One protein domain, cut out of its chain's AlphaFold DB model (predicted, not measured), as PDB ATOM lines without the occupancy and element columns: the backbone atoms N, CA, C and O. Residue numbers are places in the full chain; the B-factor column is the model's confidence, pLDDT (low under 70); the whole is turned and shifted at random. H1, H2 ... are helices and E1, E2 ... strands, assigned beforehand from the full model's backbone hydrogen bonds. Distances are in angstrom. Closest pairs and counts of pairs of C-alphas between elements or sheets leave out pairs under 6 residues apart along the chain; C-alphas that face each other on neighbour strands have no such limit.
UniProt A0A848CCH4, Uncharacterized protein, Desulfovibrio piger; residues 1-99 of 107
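Overview. This is residues 1 to 99 of the 107 residues of an uncharacterized protein of Desulfovibrio piger (UniProt A0A848CCH4). Three helices, H1, H2 and H3, stand side by side, each running opposite to the one before, and a small sheet of three strands packs along them; H1 and H3 cover one face of the sheet and H2, between them, grazes it beside E1. The printed part has 99 residues, with named elements in the order E1, E2, E3, H1, H2, H3, a mixed class of helices and strands. The sheet has the order E1, E2, E3 and is antiparallel throughout. The whole is compact and rounded, with a radius of gyration of the C-alphas of 13.0 A and spans of 36 by 25 by 21 A.

Arrangement. E1, residues 2 to 8, and E2, residues 11 to 18, form a hairpin at 153 degrees, with N 3 and O 15 within hydrogen-bond range at 2.8 A. E2 and E3, residues 21 to 24, form a second hairpin at 173 degrees, with N 23 and O 16 2.8 A apart. E1, E2 and E3 make a meander, each strand the antiparallel neighbour of the one before. Residues 23 to 24 of E3 also pair antiparallel with residues 27 to 28. H1, residues 36 to 47, is on the sheet over E1 and E2, at a height over the sheet of 9.0 A; it runs slantwise to the strands, at 53 degrees to E1 on the local plane. H2, residues 55 to 73, only grazes the sheet with residues 61 to 69; the closest C-alphas of H2 and E1 are those of Arg 65 and Ile 5, 5.4 A apart. H1 and H2 form a helical hairpin at a shallow tilt of 16 degrees, opposite ways; H1 touches H2 with residues 42 to 46 alone, closest at C-alphas 46 and 61, 5.8 A apart. H3, residues 79 to 99, touches H2 in another helical hairpin, at a shallow tilt of 22 degrees, opposite ways, with the C-alphas of Ala 59 and Val 96 closest at 5.0 A. H3 is on the same face of the sheet as H1, at a height of 9.2 A, and these two form two layers with the sheet: helices on one face of it. H1 and H3 are apart. In H1, H2 and H3 every O i to N i+4 pair is within hydrogen-bond range.

Along the chain. E1 begins at C-alpha 2, (38.587, 39.888, 11.841), and is 16.6 A long; E2 measures 21.3 A and E3 10.1 A. H1 begins at C-alpha 36, (35.197, 31.051, 12.687), and is 16.2 A long. H2 measures 26.5 A. H3, 30.2 A long, ends at C-alpha 99, (63.319, 39.961, 22.049).

Size, cuts and confidence. The two C-alphas farthest apart, those of Asp 52 and Gly 78, are 38.5 A apart. The printed part has no cut. The link from E3 to H1, 11 residues, is long. The mean pLDDT of the printed part is 96.6, and no printed residue is under 70.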
ATOM      1  N   MET A   1      34.240  37.902  11.297       89.12
ATOM      2  CA  MET A   1      35.121  38.337  12.413       89.12
ATOM      3  C   MET A   1      36.518  38.549  11.860       89.12
ATOM      4  O   MET A   1      36.897  37.796  10.973       89.12
ATOM      5  N   GLN A   2      37.259  39.544  12.351       94.50
ATOM      6  CA  GLN A   2      38.587  39.888  11.841       94.50
ATOM      7  C   GLN A   2      39.627  39.862  12.969       94.50
ATOM      8  O   GLN A   2      39.350  40.339  14.070       94.50
ATOM      9  N   VAL A   3      40.814  39.321  12.695       97.25
ATOM     10  CA  VAL A   3      41.926  39.200  13.648       97.25
ATOM     11  C   VAL A   3      43.229  39.713  13.040       97.25
ATOM     12  O   VAL A   3      43.446  39.615  11.834       97.25
ATOM     13  N   CYS A   4      44.111  40.264  13.874       97.75
ATOM     14  CA  CYS A   4      45.416  40.764  13.446       97.75
ATOM     15  C   CYS A   4      46.489  39.679  13.620       97.75
ATOM     16  O   CYS A   4      46.924  39.402  14.744       97.75
ATOM     17  N   ILE A   5      46.919  39.080  12.509       97.94
ATOM     18  CA  ILE A   5      47.875  37.963  12.511       97.94
ATOM     19  C   ILE A   5      49.338  38.418  12.478       97.94
ATOM     20  O   ILE A   5      50.211  37.622  12.785       97.94
ATOM     21  N   ALA A   6      49.618  39.686  12.161       97.88
ATOM     22  CA  ALA A   6      50.956  40.283  12.229       97.88
ATOM     23  C   ALA A   6      50.893  41.817  12.178       97.88
ATOM     24  O   ALA A   6      49.888  42.377  11.738       97.88
ATOM     25  N   ILE A   7      51.981  42.491  12.565       95.81
ATOM     26  CA  ILE A   7      52.226  43.913  12.277       95.81
ATOM     27  C   ILE A   7      53.475  43.993  11.395       95.81
ATOM     28  O   ILE A   7      54.584  43.936  11.898       95.81
ATOM     29  N   MET A   8      53.300  44.121  10.083       93.44
ATOM     30  CA  MET A   8      54.392  44.196   9.111       93.44
ATOM     31  C   MET A   8      54.801  45.652   8.896       93.44
ATOM     32  O   MET A   8      54.039  46.434   8.319       93.44
ATOM     33  N   HIS A   9      56.000  46.036   9.340       88.56
ATOM     34  CA  HIS A   9      56.516  47.407   9.181       88.56
ATOM     35  C   HIS A   9      55.531  48.490   9.673       88.56
ATOM     36  O   HIS A   9      55.325  49.514   9.022       88.56
ATOM     37  N   GLY A  10      54.864  48.233  10.803       90.88
ATOM     38  CA  GLY A  10      53.850  49.123  11.380       90.88
ATOM     39  C   GLY A  10      52.446  48.998  10.776       90.88
ATOM     40  O   GLY A  10      51.524  49.635  11.278       90.88
ATOM     41  N   ASN A  11      52.250  48.168   9.746       95.00
ATOM     42  CA  ASN A  11      50.943  47.933   9.137       95.00
ATOM     43  C   ASN A  11      50.352  46.599   9.604       95.00
ATOM     44  O   ASN A  11      51.021  45.568   9.509       95.00
ATOM     45  N   PRO A  12      49.100  46.571  10.078       97.19
ATOM     46  CA  PRO A  12      48.485  45.325  10.490       97.19
ATOM     47  C   PRO A  12      48.177  44.430   9.286       97.19
ATOM     48  O   PRO A  12      47.678  44.889   8.262       97.19
ATOM     49  N   VAL A  13      48.441  43.135   9.440       98.12
ATOM     50  CA  VAL A  13      47.971  42.083   8.539       98.12
ATOM     51  C   VAL A  13      46.702  41.503   9.142       98.12
ATOM     52  O   VAL A  13      46.739  40.860  10.197       98.12
ATOM     53  N   MET A  14      45.571  41.778   8.502       98.25
ATOM     54  CA  MET A  14      44.251  41.430   9.013       98.25
ATOM     55  C   MET A  14      43.695  40.220   8.274       98.25
ATOM     56  O   MET A  14      43.531  40.266   7.058       98.25
ATOM     57  N   LEU A  15      43.363  39.168   9.019       98.31
ATOM     58  CA  LEU A  15      42.679  37.981   8.521       98.31
ATOM     59  C   LEU A  15      41.196  38.055   8.882       98.31
ATOM     60  O   LEU A  15      40.841  38.298  10.036       98.31
ATOM     61  N   GLU A  16      40.331  37.808   7.911       97.88
ATOM     62  CA  GLU A  16      38.888  37.699   8.094       97.88
ATOM     63  C   GLU A  16      38.356  36.458   7.377       97.88
ATOM     64  O   GLU A  16      38.833  36.104   6.303       97.88
ATOM     65  N   LEU A  17      37.329  35.825   7.940       96.88
ATOM     66  CA  LEU A  17      36.528  34.833   7.228       96.88
ATOM     67  C   LEU A  17      35.217  35.483   6.764       96.88
ATOM     68  O   LEU A  17      34.437  35.957   7.592       96.88
ATOM     69  N   ARG A  18      34.979  35.514   5.447       95.31
ATOM     70  CA  ARG A  18      33.753  36.043   4.822       95.31
ATOM     71  C   ARG A  18      33.055  34.914   4.085       95.31
ATOM     72  O   ARG A  18      33.604  34.384   3.127       95.31
ATOM     73  N   GLU A  19      31.870  34.521   4.548       91.38
ATOM     74  CA  GLU A  19      31.092  33.426   3.939       91.38
ATOM     75  C   GLU A  19      31.911  32.122   3.770       91.38
ATOM     76  O   GLU A  19      31.762  31.392   2.793       91.38
ATOM     77  N   GLY A  20      32.810  31.831   4.721       91.62
ATOM     78  CA  GLY A  20      33.696  30.658   4.683       91.62
ATOM     79  C   GLY A  20      34.937  30.801   3.792       91.62
ATOM     80  O   GLY A  20      35.710  29.854   3.676       91.62
ATOM     81  N   VAL A  21      35.152  31.967   3.177       95.88
ATOM     82  CA  VAL A  21      36.347  32.279   2.387       95.88
ATOM     83  C   VAL A  21      37.305  33.134   3.224       95.88
ATOM     84  O   VAL A  21      36.890  34.179   3.732       95.88
ATOM     85  N   PRO A  22      38.571  32.719   3.400       97.50
ATOM     86  CA  PRO A  22      39.578  33.519   4.089       97.50
ATOM     87  C   PRO A  22      40.010  34.715   3.242       97.50
ATOM     88  O   PRO A  22      40.277  34.573   2.051       97.50
ATOM     89  N   TYR A  23      40.122  35.878   3.870       98.38
ATOM     90  CA  TYR A  23      40.640  37.105   3.283       98.38
ATOM     91  C   TYR A  23      41.782  37.633   4.139       98.38
ATOM     92  O   TYR A  23      41.603  37.812   5.343       98.38
ATOM     93  N   ILE A  24      42.927  37.929   3.524       98.00
ATOM     94  CA  ILE A  24      44.001  38.683   4.173       98.00
ATOM     95  C   ILE A  24      44.100  40.047   3.506       98.00
ATOM     96  O   ILE A  24      44.262  40.120   2.293       98.00
ATOM     97  N   ASN A  25      43.983  41.118   4.296       96.81
ATOM     98  CA  ASN A  25      44.000  42.504   3.812       96.81
ATOM     99  C   ASN A  25      43.051  42.727   2.618       96.81
ATOM    100  O   ASN A  25      43.439  43.286   1.598       96.81
ATOM    101  N   ASP A  26      41.810  42.249   2.751       96.06
ATOM    102  CA  ASP A  26      40.753  42.307   1.730       96.06
ATOM    103  C   ASP A  26      40.972  41.451   0.470       96.06
ATOM    104  O   ASP A  26      40.090  41.412  -0.392       96.06
ATOM    105  N   GLU A  27      42.060  40.682   0.389       97.00
ATOM    106  CA  GLU A  27      42.321  39.760  -0.718       97.00
ATOM    107  C   GLU A  27      41.978  38.312  -0.346       97.00
ATOM    108  O   GLU A  27      42.395  37.844   0.716       97.00
ATOM    109  N   PRO A  28      41.233  37.573  -1.191       97.19
ATOM    110  CA  PRO A  28      40.872  36.191  -0.904       97.19
ATOM    111  C   PRO A  28      42.105  35.288  -0.956       97.19
ATOM    112  O   PRO A  28      42.887  35.346  -1.903       97.19
ATOM    113  N   GLN A  29      42.242  34.408   0.035       97.81
ATOM    114  CA  GLN A  29      43.378  33.503   0.162       97.81
ATOM    115  C   GLN A  29      42.926  32.034   0.150       97.81
ATOM    116  O   GLN A  29      41.963  31.671   0.832       97.81
ATOM    117  N   PRO A  30      43.612  31.155  -0.600       97.25
ATOM    118  CA  PRO A  30      43.293  29.730  -0.703       97.25
ATOM    119  C   PRO A  30      43.735  28.922   0.538       97.25
ATOM    120  O   PRO A  30      44.551  28.004   0.438       97.25
ATOM    121  N   ILE A  31      43.170  29.231   1.708       97.94
ATOM    122  CA  ILE A  31      43.410  28.506   2.968       97.94
ATOM    123  C   ILE A  31      42.207  27.603   3.251       97.94
ATOM    124  O   ILE A  31      41.069  28.059   3.357       97.94
ATOM    125  N   LYS A  32      42.433  26.291   3.325       96.50
ATOM    126  CA  LYS A  32      41.354  25.315   3.533       96.50
ATOM    127  C   LYS A  32      41.026  25.154   5.012       96.50
ATOM    128  O   LYS A  32      41.862  25.392   5.865       96.50
ATOM    129  N   HIS A  33      39.815  24.685   5.302       94.94
ATOM    130  CA  HIS A  33      39.403  24.242   6.641       94.94
ATOM    131  C   HIS A  33      39.484  25.285   7.769       94.94
ATOM    132  O   HIS A  33      39.183  24.926   8.898       94.94
ATOM    133  N   LEU A  34      39.808  26.548   7.471       96.62
ATOM    134  CA  LEU A  34      39.742  27.638   8.435       96.62
ATOM    135  C   LEU A  34      38.282  27.909   8.812       96.62
ATOM    136  O   LEU A  34      37.435  28.111   7.937       96.62
ATOM    137  N   THR A  35      38.002  27.930  10.109       96.06
ATOM    138  CA  THR A  35      36.666  28.165  10.660       96.06
ATOM    139  C   THR A  35      36.600  29.462  11.464       96.06
ATOM    140  O   THR A  35      37.618  30.065  11.803       96.06
ATOM    141  N   GLU A  36      35.383  29.916  11.774       95.88
ATOM    142  CA  GLU A  36      35.197  31.051  12.687       95.88
ATOM    143  C   GLU A  36      35.691  30.725  14.103       95.88
ATOM    144  O   GLU A  36      36.269  31.597  14.747       95.88
ATOM    145  N   ASP A  37      35.535  29.476  14.555       96.62
ATOM    146  CA  ASP A  37      35.989  29.031  15.876       96.62
ATOM    147  C   ASP A  37      37.516  29.130  16.012       96.62
ATOM    148  O   ASP A  37      38.006  29.542  17.063       96.62
ATOM    149  N   ASP A  38      38.271  28.848  14.945       97.00
ATOM    150  CA  ASP A  38      39.731  29.026  14.930       97.00
ATOM    151  C   ASP A  38      40.113  30.503  15.123       97.00
ATOM    152  O   ASP A  38      41.026  30.826  15.887       97.00
ATOM    153  N   LEU A  39      39.382  31.420  14.472       97.56
ATOM    154  CA  LEU A  39      39.594  32.864  14.626       97.56
ATOM    155  C   LEU A  39      39.226  33.348  16.031       97.56
ATOM    156  O   LEU A  39      39.930  34.193  16.585       97.56
ATOM    157  N   VAL A  40      38.145  32.820  16.611       97.62
ATOM    158  CA  VAL A  40      37.726  33.131  17.985       97.62
ATOM    159  C   VAL A  40      38.774  32.643  18.978       97.62
ATOM    160  O   VAL A  40      39.248  33.437  19.787       97.62
ATOM    161  N   ALA A  41      39.200  31.382  18.879       98.00
ATOM    162  CA  ALA A  41      40.202  30.803  19.768       98.00
ATOM    163  C   ALA A  41      41.536  31.562  19.695       98.00
ATOM    164  O   ALA A  41      42.146  31.859  20.726       98.00
ATOM    165  N   PHE A  42      41.973  31.931  18.487       98.25
ATOM    166  CA  PHE A  42      43.159  32.761  18.301       98.25
ATOM    167  C   PHE A  42      42.994  34.151  18.931       98.25
ATOM    168  O   PHE A  42      43.874  34.607  19.665       98.25
ATOM    169  N   HIS A  43      41.867  34.819  18.677       97.94
ATOM    170  CA  HIS A  43      41.584  36.136  19.240       97.94
ATOM    171  C   HIS A  43      41.583  36.113  20.768       97.94
ATOM    172  O   HIS A  43      42.257  36.935  21.381       97.94
ATOM    173  N   GLU A  44      40.898  35.148  21.383       98.00
ATOM    174  CA  GLU A  44      40.867  34.984  22.837       98.00
ATOM    175  C   GLU A  44      42.269  34.750  23.411       98.00
ATOM    176  O   GLU A  44      42.636  35.359  24.418       98.00
ATOM    177  N   ALA A  45      43.085  33.922  22.750       97.69
ATOM    178  CA  ALA A  45      44.451  33.643  23.181       97.69
ATOM    179  C   ALA A  45      45.354  34.888  23.156       97.69
ATOM    180  O   ALA A  45      46.197  35.042  24.040       97.69
ATOM    181  N   VAL A  46      45.188  35.767  22.162       97.19
ATOM    182  CA  VAL A  46      45.939  37.028  22.060       97.19
ATOM    183  C   VAL A  46      45.391  38.076  23.028       97.19
ATOM    184  O   VAL A  46      46.162  38.712  23.737       97.19
ATOM    185  N   SER A  47      44.069  38.238  23.106       96.38
ATOM    186  CA  SER A  47      43.416  39.239  23.962       96.38
ATOM    187  C   SER A  47      43.530  38.951  25.459       96.38
ATOM    188  O   SER A  47      43.306  39.848  26.268       96.38
ATOM    189  N   ALA A  48      43.888  37.726  25.845       97.25
ATOM    190  CA  ALA A  48      44.223  37.390  27.225       97.25
ATOM    191  C   ALA A  48      45.583  37.960  27.683       97.25
ATOM    192  O   ALA A  48      45.856  37.979  28.884       97.25
ATOM    193  N   ILE A  49      46.442  38.395  26.753       97.62
ATOM    194  CA  ILE A  49      47.762  38.956  27.058       97.62
ATOM    195  C   ILE A  49      47.608  40.458  27.368       97.62
ATOM    196  O   ILE A  49      46.944  41.159  26.602       97.62
ATOM    197  N   PRO A  50      48.192  40.979  28.466       96.38
ATOM    198  CA  PRO A  50      48.121  42.403  28.782       96.38
ATOM    199  C   PRO A  50      48.768  43.280  27.702       96.38
ATOM    200  O   PRO A  50      49.881  43.013  27.260       96.38
ATOM    201  N   ASP A  51      48.085  44.362  27.328       91.81
ATOM    202  CA  ASP A  51      48.602  45.403  26.431       91.81
ATOM    203  C   ASP A  51      49.069  46.614  27.256       91.81
ATOM    204  O   ASP A  51      48.436  47.670  27.295       91.81
ATOM    205  N   ASP A  52      50.133  46.410  28.034       93.38
ATOM    206  CA  ASP A  52      50.714  47.394  28.958       93.38
ATOM    207  C   ASP A  52      52.047  47.983  28.463       93.38
ATOM    208  O   ASP A  52      52.694  48.759  29.171       93.38
ATOM    209  N   GLY A  53      52.441  47.649  27.232       88.88
ATOM    210  CA  GLY A  53      53.696  48.079  26.621       88.88
ATOM    211  C   GLY A  53      54.925  47.290  27.078       88.88
ATOM    212  O   GLY A  53      56.035  47.653  26.685       88.88
ATOM    213  N   ASP A  54      54.762  46.225  27.874       95.94
ATOM    214  CA  ASP A  54      55.865  45.321  28.196       95.94
ATOM    215  C   ASP A  54      56.362  44.599  26.924       95.94
ATOM    216  O   ASP A  54      55.575  43.927  26.245       95.94
ATOM    217  N   PRO A  55      57.662  44.689  26.580       95.12
ATOM    218  CA  PRO A  55      58.193  44.035  25.385       95.12
ATOM    219  C   PRO A  55      58.028  42.507  25.391       95.12
ATOM    220  O   PRO A  55      57.921  41.902  24.327       95.12
ATOM    221  N   GLY A  56      57.961  41.876  26.567       97.19
ATOM    222  CA  GLY A  56      57.696  40.446  26.697       97.19
ATOM    223  C   GLY A  56      56.257  40.077  26.357       97.19
ATOM    224  O   GLY A  56      56.035  39.065  25.695       97.19
ATOM    225  N   ASN A  57      55.284  40.914  26.719       97.50
ATOM    226  CA  ASN A  57      53.898  40.746  26.273       97.50
ATOM    227  C   ASN A  57      53.783  40.892  24.748       97.50
ATOM    228  O   ASN A  57      53.118  40.077  24.105       97.50
ATOM    229  N   VAL A  58      54.493  41.857  24.151       95.81
ATOM    230  CA  VAL A  58      54.560  42.011  22.684       95.81
ATOM    231  C   VAL A  58      55.157  40.763  22.025       95.81
ATOM    232  O   VAL A  58      54.564  40.211  21.096       95.81
ATOM    233  N   ALA A  59      56.284  40.265  22.541       96.88
ATOM    234  CA  ALA A  59      56.909  39.042  22.047       96.88
ATOM    235  C   ALA A  59      55.997  37.816  22.217       96.88
ATOM    236  O   ALA A  59      55.909  36.981  21.320       96.88
ATOM    237  N   LEU A  60      55.253  37.719  23.323       98.00
ATOM    238  CA  LEU A  60      54.298  36.635  23.550       98.00
ATOM    239  C   LEU A  60      53.136  36.675  22.548       98.00
ATOM    240  O   LEU A  60      52.757  35.631  22.014       98.00
ATOM    241  N   VAL A  61      52.594  37.861  22.251       98.06
ATOM    242  CA  VAL A  61      51.581  38.042  21.197       98.06
ATOM    243  C   VAL A  61      52.136  37.593  19.845       98.06
ATOM    244  O   VAL A  61      51.471  36.842  19.128       98.06
ATOM    245  N   ASN A  62      53.362  37.993  19.505       97.75
ATOM    246  CA  ASN A  62      54.009  37.574  18.264       97.75
ATOM    247  C   ASN A  62      54.279  36.059  18.233       97.75
ATOM    248  O   ASN A  62      54.026  35.418  17.218       97.75
ATOM    249  N   ALA A  63      54.638  35.426  19.348       98.19
ATOM    250  CA  ALA A  63      54.757  33.970  19.415       98.19
ATOM    251  C   ALA A  63      53.413  33.258  19.151       98.19
ATOM    252  O   ALA A  63      53.372  32.246  18.448       98.19
ATOM    253  N   LYS A  64      52.291  33.796  19.659       98.50
ATOM    254  CA  LYS A  64      50.941  33.278  19.361       98.50
ATOM    255  C   LYS A  64      50.567  33.459  17.891       98.50
ATOM    256  O   LYS A  64      50.007  32.543  17.294       98.50
ATOM    257  N   ARG A  65      50.901  34.609  17.306       98.50
ATOM    258  CA  ARG A  65      50.735  34.883  15.872       98.50
ATOM    259  C   ARG A  65      51.536  33.913  15.010       98.50
ATOM    260  O   ARG A  65      50.964  33.321  14.105       98.50
ATOM    261  N   ALA A  66      52.813  33.697  15.323       98.50
ATOM    262  CA  ALA A  66      53.670  32.760  14.602       98.50
ATOM    263  C   ALA A  66      53.091  31.338  14.621       98.50
ATOM    264  O   ALA A  66      52.968  30.716  13.569       98.50
ATOM    265  N   ALA A  67      52.657  30.854  15.792       98.44
ATOM    266  CA  ALA A  67      52.005  29.550  15.910       98.44
ATOM    267  C   ALA A  67      50.744  29.456  15.034       98.44
ATOM    268  O   ALA A  67      50.591  28.508  14.271       98.44
ATOM    269  N   PHE A  68      49.889  30.479  15.075       98.56
ATOM    270  CA  PHE A  68      48.680  30.512  14.259       98.56
ATOM    271  C   PHE A  68      48.982  30.563  12.752       98.56
ATOM    272  O   PHE A  68      48.332  29.878  11.970       98.56
ATOM    273  N   ILE A  69      50.002  31.314  12.320       98.62
ATOM    274  CA  ILE A  69      50.424  31.349  10.909       98.62
ATOM    275  C   ILE A  69      50.954  29.982  10.452       98.62
ATOM    276  O   ILE A  69      50.680  29.577   9.323       98.62
ATOM    277  N   VAL A  70      51.669  29.247  11.310       98.50
ATOM    278  CA  VAL A  70      52.096  27.867  11.018       98.50
ATOM    279  C   VAL A  70      50.889  26.950  10.801       98.50
ATOM    280  O   VAL A  70      50.890  26.166   9.849       98.50
ATOM    281  N   ASP A  71      49.836  27.085  11.609       98.00
ATOM    282  CA  ASP A  71      48.593  26.333  11.409       98.00
ATOM    283  C   ASP A  71      47.927  26.697  10.068       98.00
ATOM    284  O   ASP A  71      47.541  25.809   9.302       98.00
ATOM    285  N   LEU A  72      47.873  27.990   9.714       98.19
ATOM    286  CA  LEU A  72      47.373  28.442   8.406       98.19
ATOM    287  C   LEU A  72      48.191  27.859   7.245       98.19
ATOM    288  O   LEU A  72      47.610  27.403   6.259       98.19
ATOM    289  N   LEU A  73      49.524  27.832   7.356       98.38
ATOM    290  CA  LEU A  73      50.423  27.242   6.356       98.38
ATOM    291  C   LEU A  73      50.148  25.747   6.145       98.38
ATOM    292  O   LEU A  73      50.213  25.277   5.010       98.38
ATOM    293  N   GLY A  74      49.770  25.016   7.198       97.44
ATOM    294  CA  GLY A  74      49.353  23.612   7.106       97.44
ATOM    295  C   GLY A  74      48.113  23.385   6.229       97.44
ATOM    296  O   GLY A  74      47.874  22.266   5.763       97.44
ATOM    297  N   HIS A  75      47.346  24.443   5.964       97.00
ATOM    298  CA  HIS A  75      46.122  24.404   5.170       97.00
ATOM    299  C   HIS A  75      46.139  25.294   3.917       97.00
ATOM    300  O   HIS A  75      45.194  25.240   3.117       97.00
ATOM    301  N   ALA A  76      47.185  26.097   3.731       97.69
ATOM    302  CA  ALA A  76      47.358  26.976   2.585       97.69
ATOM    303  C   ALA A  76      47.673  26.178   1.313       97.69
ATOM    304  O   ALA A  76      48.390  25.176   1.331       97.69
ATOM    305  N   VAL A  77      47.129  26.621   0.180       96.31
ATOM    306  CA  VAL A  77      47.341  25.986  -1.126       96.31
ATOM    307  C   VAL A  77      47.809  27.015  -2.140       96.31
ATOM    308  O   VAL A  77      47.244  28.093  -2.240       96.31
ATOM    309  N   GLY A  78      48.780  26.645  -2.972       96.56
ATOM    310  CA  GLY A  78      49.302  27.515  -4.021       96.56
ATOM    311  C   GLY A  78      50.463  28.377  -3.536       96.56
ATOM    312  O   GLY A  78      50.471  28.884  -2.415       96.56
ATOM    313  N   ASP A  79      51.451  28.524  -4.414       96.19
ATOM    314  CA  ASP A  79      52.768  29.054  -4.060       96.19
ATOM    315  C   ASP A  79      52.712  30.511  -3.587       96.19
ATOM    316  O   ASP A  79      53.431  30.878  -2.664       96.19
ATOM    317  N   GLU A  80      51.831  31.332  -4.164       96.81
ATOM    318  CA  GLU A  80      51.687  32.744  -3.786       96.81
ATOM    319  C   GLU A  80      51.190  32.902  -2.342       96.81
ATOM    320  O   GLU A  80      51.787  33.644  -1.564       96.81
ATOM    321  N   CYS A  81      50.151  32.154  -1.955       97.81
ATOM    322  CA  CYS A  81      49.590  32.193  -0.604       97.81
ATOM    323  C   CYS A  81      50.587  31.658   0.433       97.81
ATOM    324  O   CYS A  81      50.811  32.284   1.468       97.81
ATOM    325  N   VAL A  82      51.231  30.524   0.131       98.25
ATOM    326  CA  VAL A  82      52.248  29.917   1.002       98.25
ATOM    327  C   VAL A  82      53.449  30.848   1.165       98.25
ATOM    328  O   VAL A  82      53.904  31.064   2.287       98.25
ATOM    329  N   SER A  83      53.943  31.434   0.073       98.12
ATOM    330  CA  SER A  83      55.058  32.387   0.095       98.12
ATOM    331  C   SER A  83      54.717  33.621   0.927       98.12
ATOM    332  O   SER A  83      55.500  34.027   1.785       98.12
ATOM    333  N   TYR A  84      53.514  34.170   0.746       97.75
ATOM    334  CA  TYR A  84      53.053  35.317   1.516       97.75
ATOM    335  C   TYR A  84      52.966  35.013   3.018       97.75
ATOM    336  O   TYR A  84      53.537  35.745   3.823       97.75
ATOM    337  N   LEU A  85      52.321  33.910   3.409       98.31
ATOM    338  CA  LEU A  85      52.232  33.506   4.817       98.31
ATOM    339  C   LEU A  85      53.606  33.192   5.423       98.31
ATOM    340  O   LEU A  85      53.844  33.539   6.575       98.31
ATOM    341  N   THR A  86      54.518  32.592   4.654       98.44
ATOM    342  CA  THR A  86      55.904  32.345   5.091       98.44
ATOM    343  C   THR A  86      56.630  33.662   5.344       98.44
ATOM    344  O   THR A  86      57.259  33.824   6.381       98.44
ATOM    345  N   HIS A  87      56.476  34.645   4.457       97.75
ATOM    346  CA  HIS A  87      57.076  35.962   4.646       97.75
ATOM    347  C   HIS A  87      56.545  36.680   5.899       97.75
ATOM    348  O   HIS A  87      57.310  37.301   6.636       97.75
ATOM    349  N   VAL A  88      55.239  36.573   6.163       98.00
ATOM    350  CA  VAL A  88      54.633  37.113   7.388       98.00
ATOM    351  C   VAL A  88      55.147  36.366   8.625       98.00
ATOM    352  O   VAL A  88      55.475  37.002   9.627       98.00
ATOM    353  N   LEU A  89      55.259  35.036   8.557       98.44
ATOM    354  CA  LEU A  89      55.818  34.211   9.629       98.44
ATOM    355  C   LEU A  89      57.257  34.608   9.955       98.44
ATOM    356  O   LEU A  89      57.562  34.800  11.127       98.44
ATOM    357  N   ASP A  90      58.115  34.759   8.944       97.19
ATOM    358  CA  ASP A  90      59.523  35.120   9.122       97.19
ATOM    359  C   ASP A  90      59.665  36.435   9.894       97.19
ATOM    360  O   ASP A  90      60.486  36.535  10.803       97.19
ATOM    361  N   HIS A  91      58.830  37.431   9.582       96.00
ATOM    362  CA  HIS A  91      58.842  38.714  10.282       96.00
ATOM    363  C   HIS A  91      58.407  38.585  11.745       96.00
ATOM    364  O   HIS A  91      59.117  39.016  12.647       96.00
ATOM    365  N   VAL A  92      57.261  37.946  11.990       96.50
ATOM    366  CA  VAL A  92      56.743  37.765  13.354       96.50
ATOM    367  C   VAL A  92      57.702  36.919  14.193       96.50
ATOM    368  O   VAL A  92      57.896  37.185  15.377       96.50
ATOM    369  N   HIS A  93      58.311  35.898  13.589       95.69
ATOM    370  CA  HIS A  93      59.307  35.064  14.242       95.69
ATOM    371  C   HIS A  93      60.578  35.854  14.562       95.69
ATOM    372  O   HIS A  93      61.084  35.735  15.675       95.69
ATOM    373  N   TYR A  94      61.052  36.694  13.638       94.69
ATOM    374  CA  TYR A  94      62.196  37.570  13.874       94.69
ATOM    375  C   TYR A  94      61.982  38.472  15.095       94.69
ATOM    376  O   TYR A  94      62.853  38.509  15.955       94.69
ATOM    377  N   ASP A  95      60.817  39.115  15.235       93.62
ATOM    378  CA  ASP A  95      60.515  39.965  16.399       93.62
ATOM    379  C   ASP A  95      60.613  39.192  17.730       93.62
ATOM    380  O   ASP A  95      61.068  39.716  18.749       93.62
ATOM    381  N   VAL A  96      60.187  37.922  17.737       96.19
ATOM    382  CA  VAL A  96      60.315  37.049  18.916       96.19
ATOM    383  C   VAL A  96      61.783  36.742  19.196       96.19
ATOM    384  O   VAL A  96      62.220  36.837  20.342       96.19
ATOM    385  N   MET A  97      62.550  36.392  18.164       96.06
ATOM    386  CA  MET A  97      63.976  36.082  18.289       96.06
ATOM    387  C   MET A  97      64.784  37.300  18.746       96.06
ATOM    388  O   MET A  97      65.672  37.162  19.586       96.06
ATOM    389  N   GLU A  98      64.452  38.492  18.252       94.62
ATOM    390  CA  GLU A  98      65.084  39.753  18.645       94.62
ATOM    391  C   GLU A  98      64.858  40.024  20.136       94.62
ATOM    392  O   GLU A  98      65.808  40.308  20.867       94.62
ATOM    393  N   TYR A  99      63.625  39.843  20.621       94.94
ATOM    394  CA  TYR A  99      63.319  39.961  22.049       94.94
ATOM    395  C   TYR A  99      64.108  38.960  22.910       94.94
ATOM    396  O   TYR A  99      64.576  39.308  23.996       94.94
TER     397      TYR A  99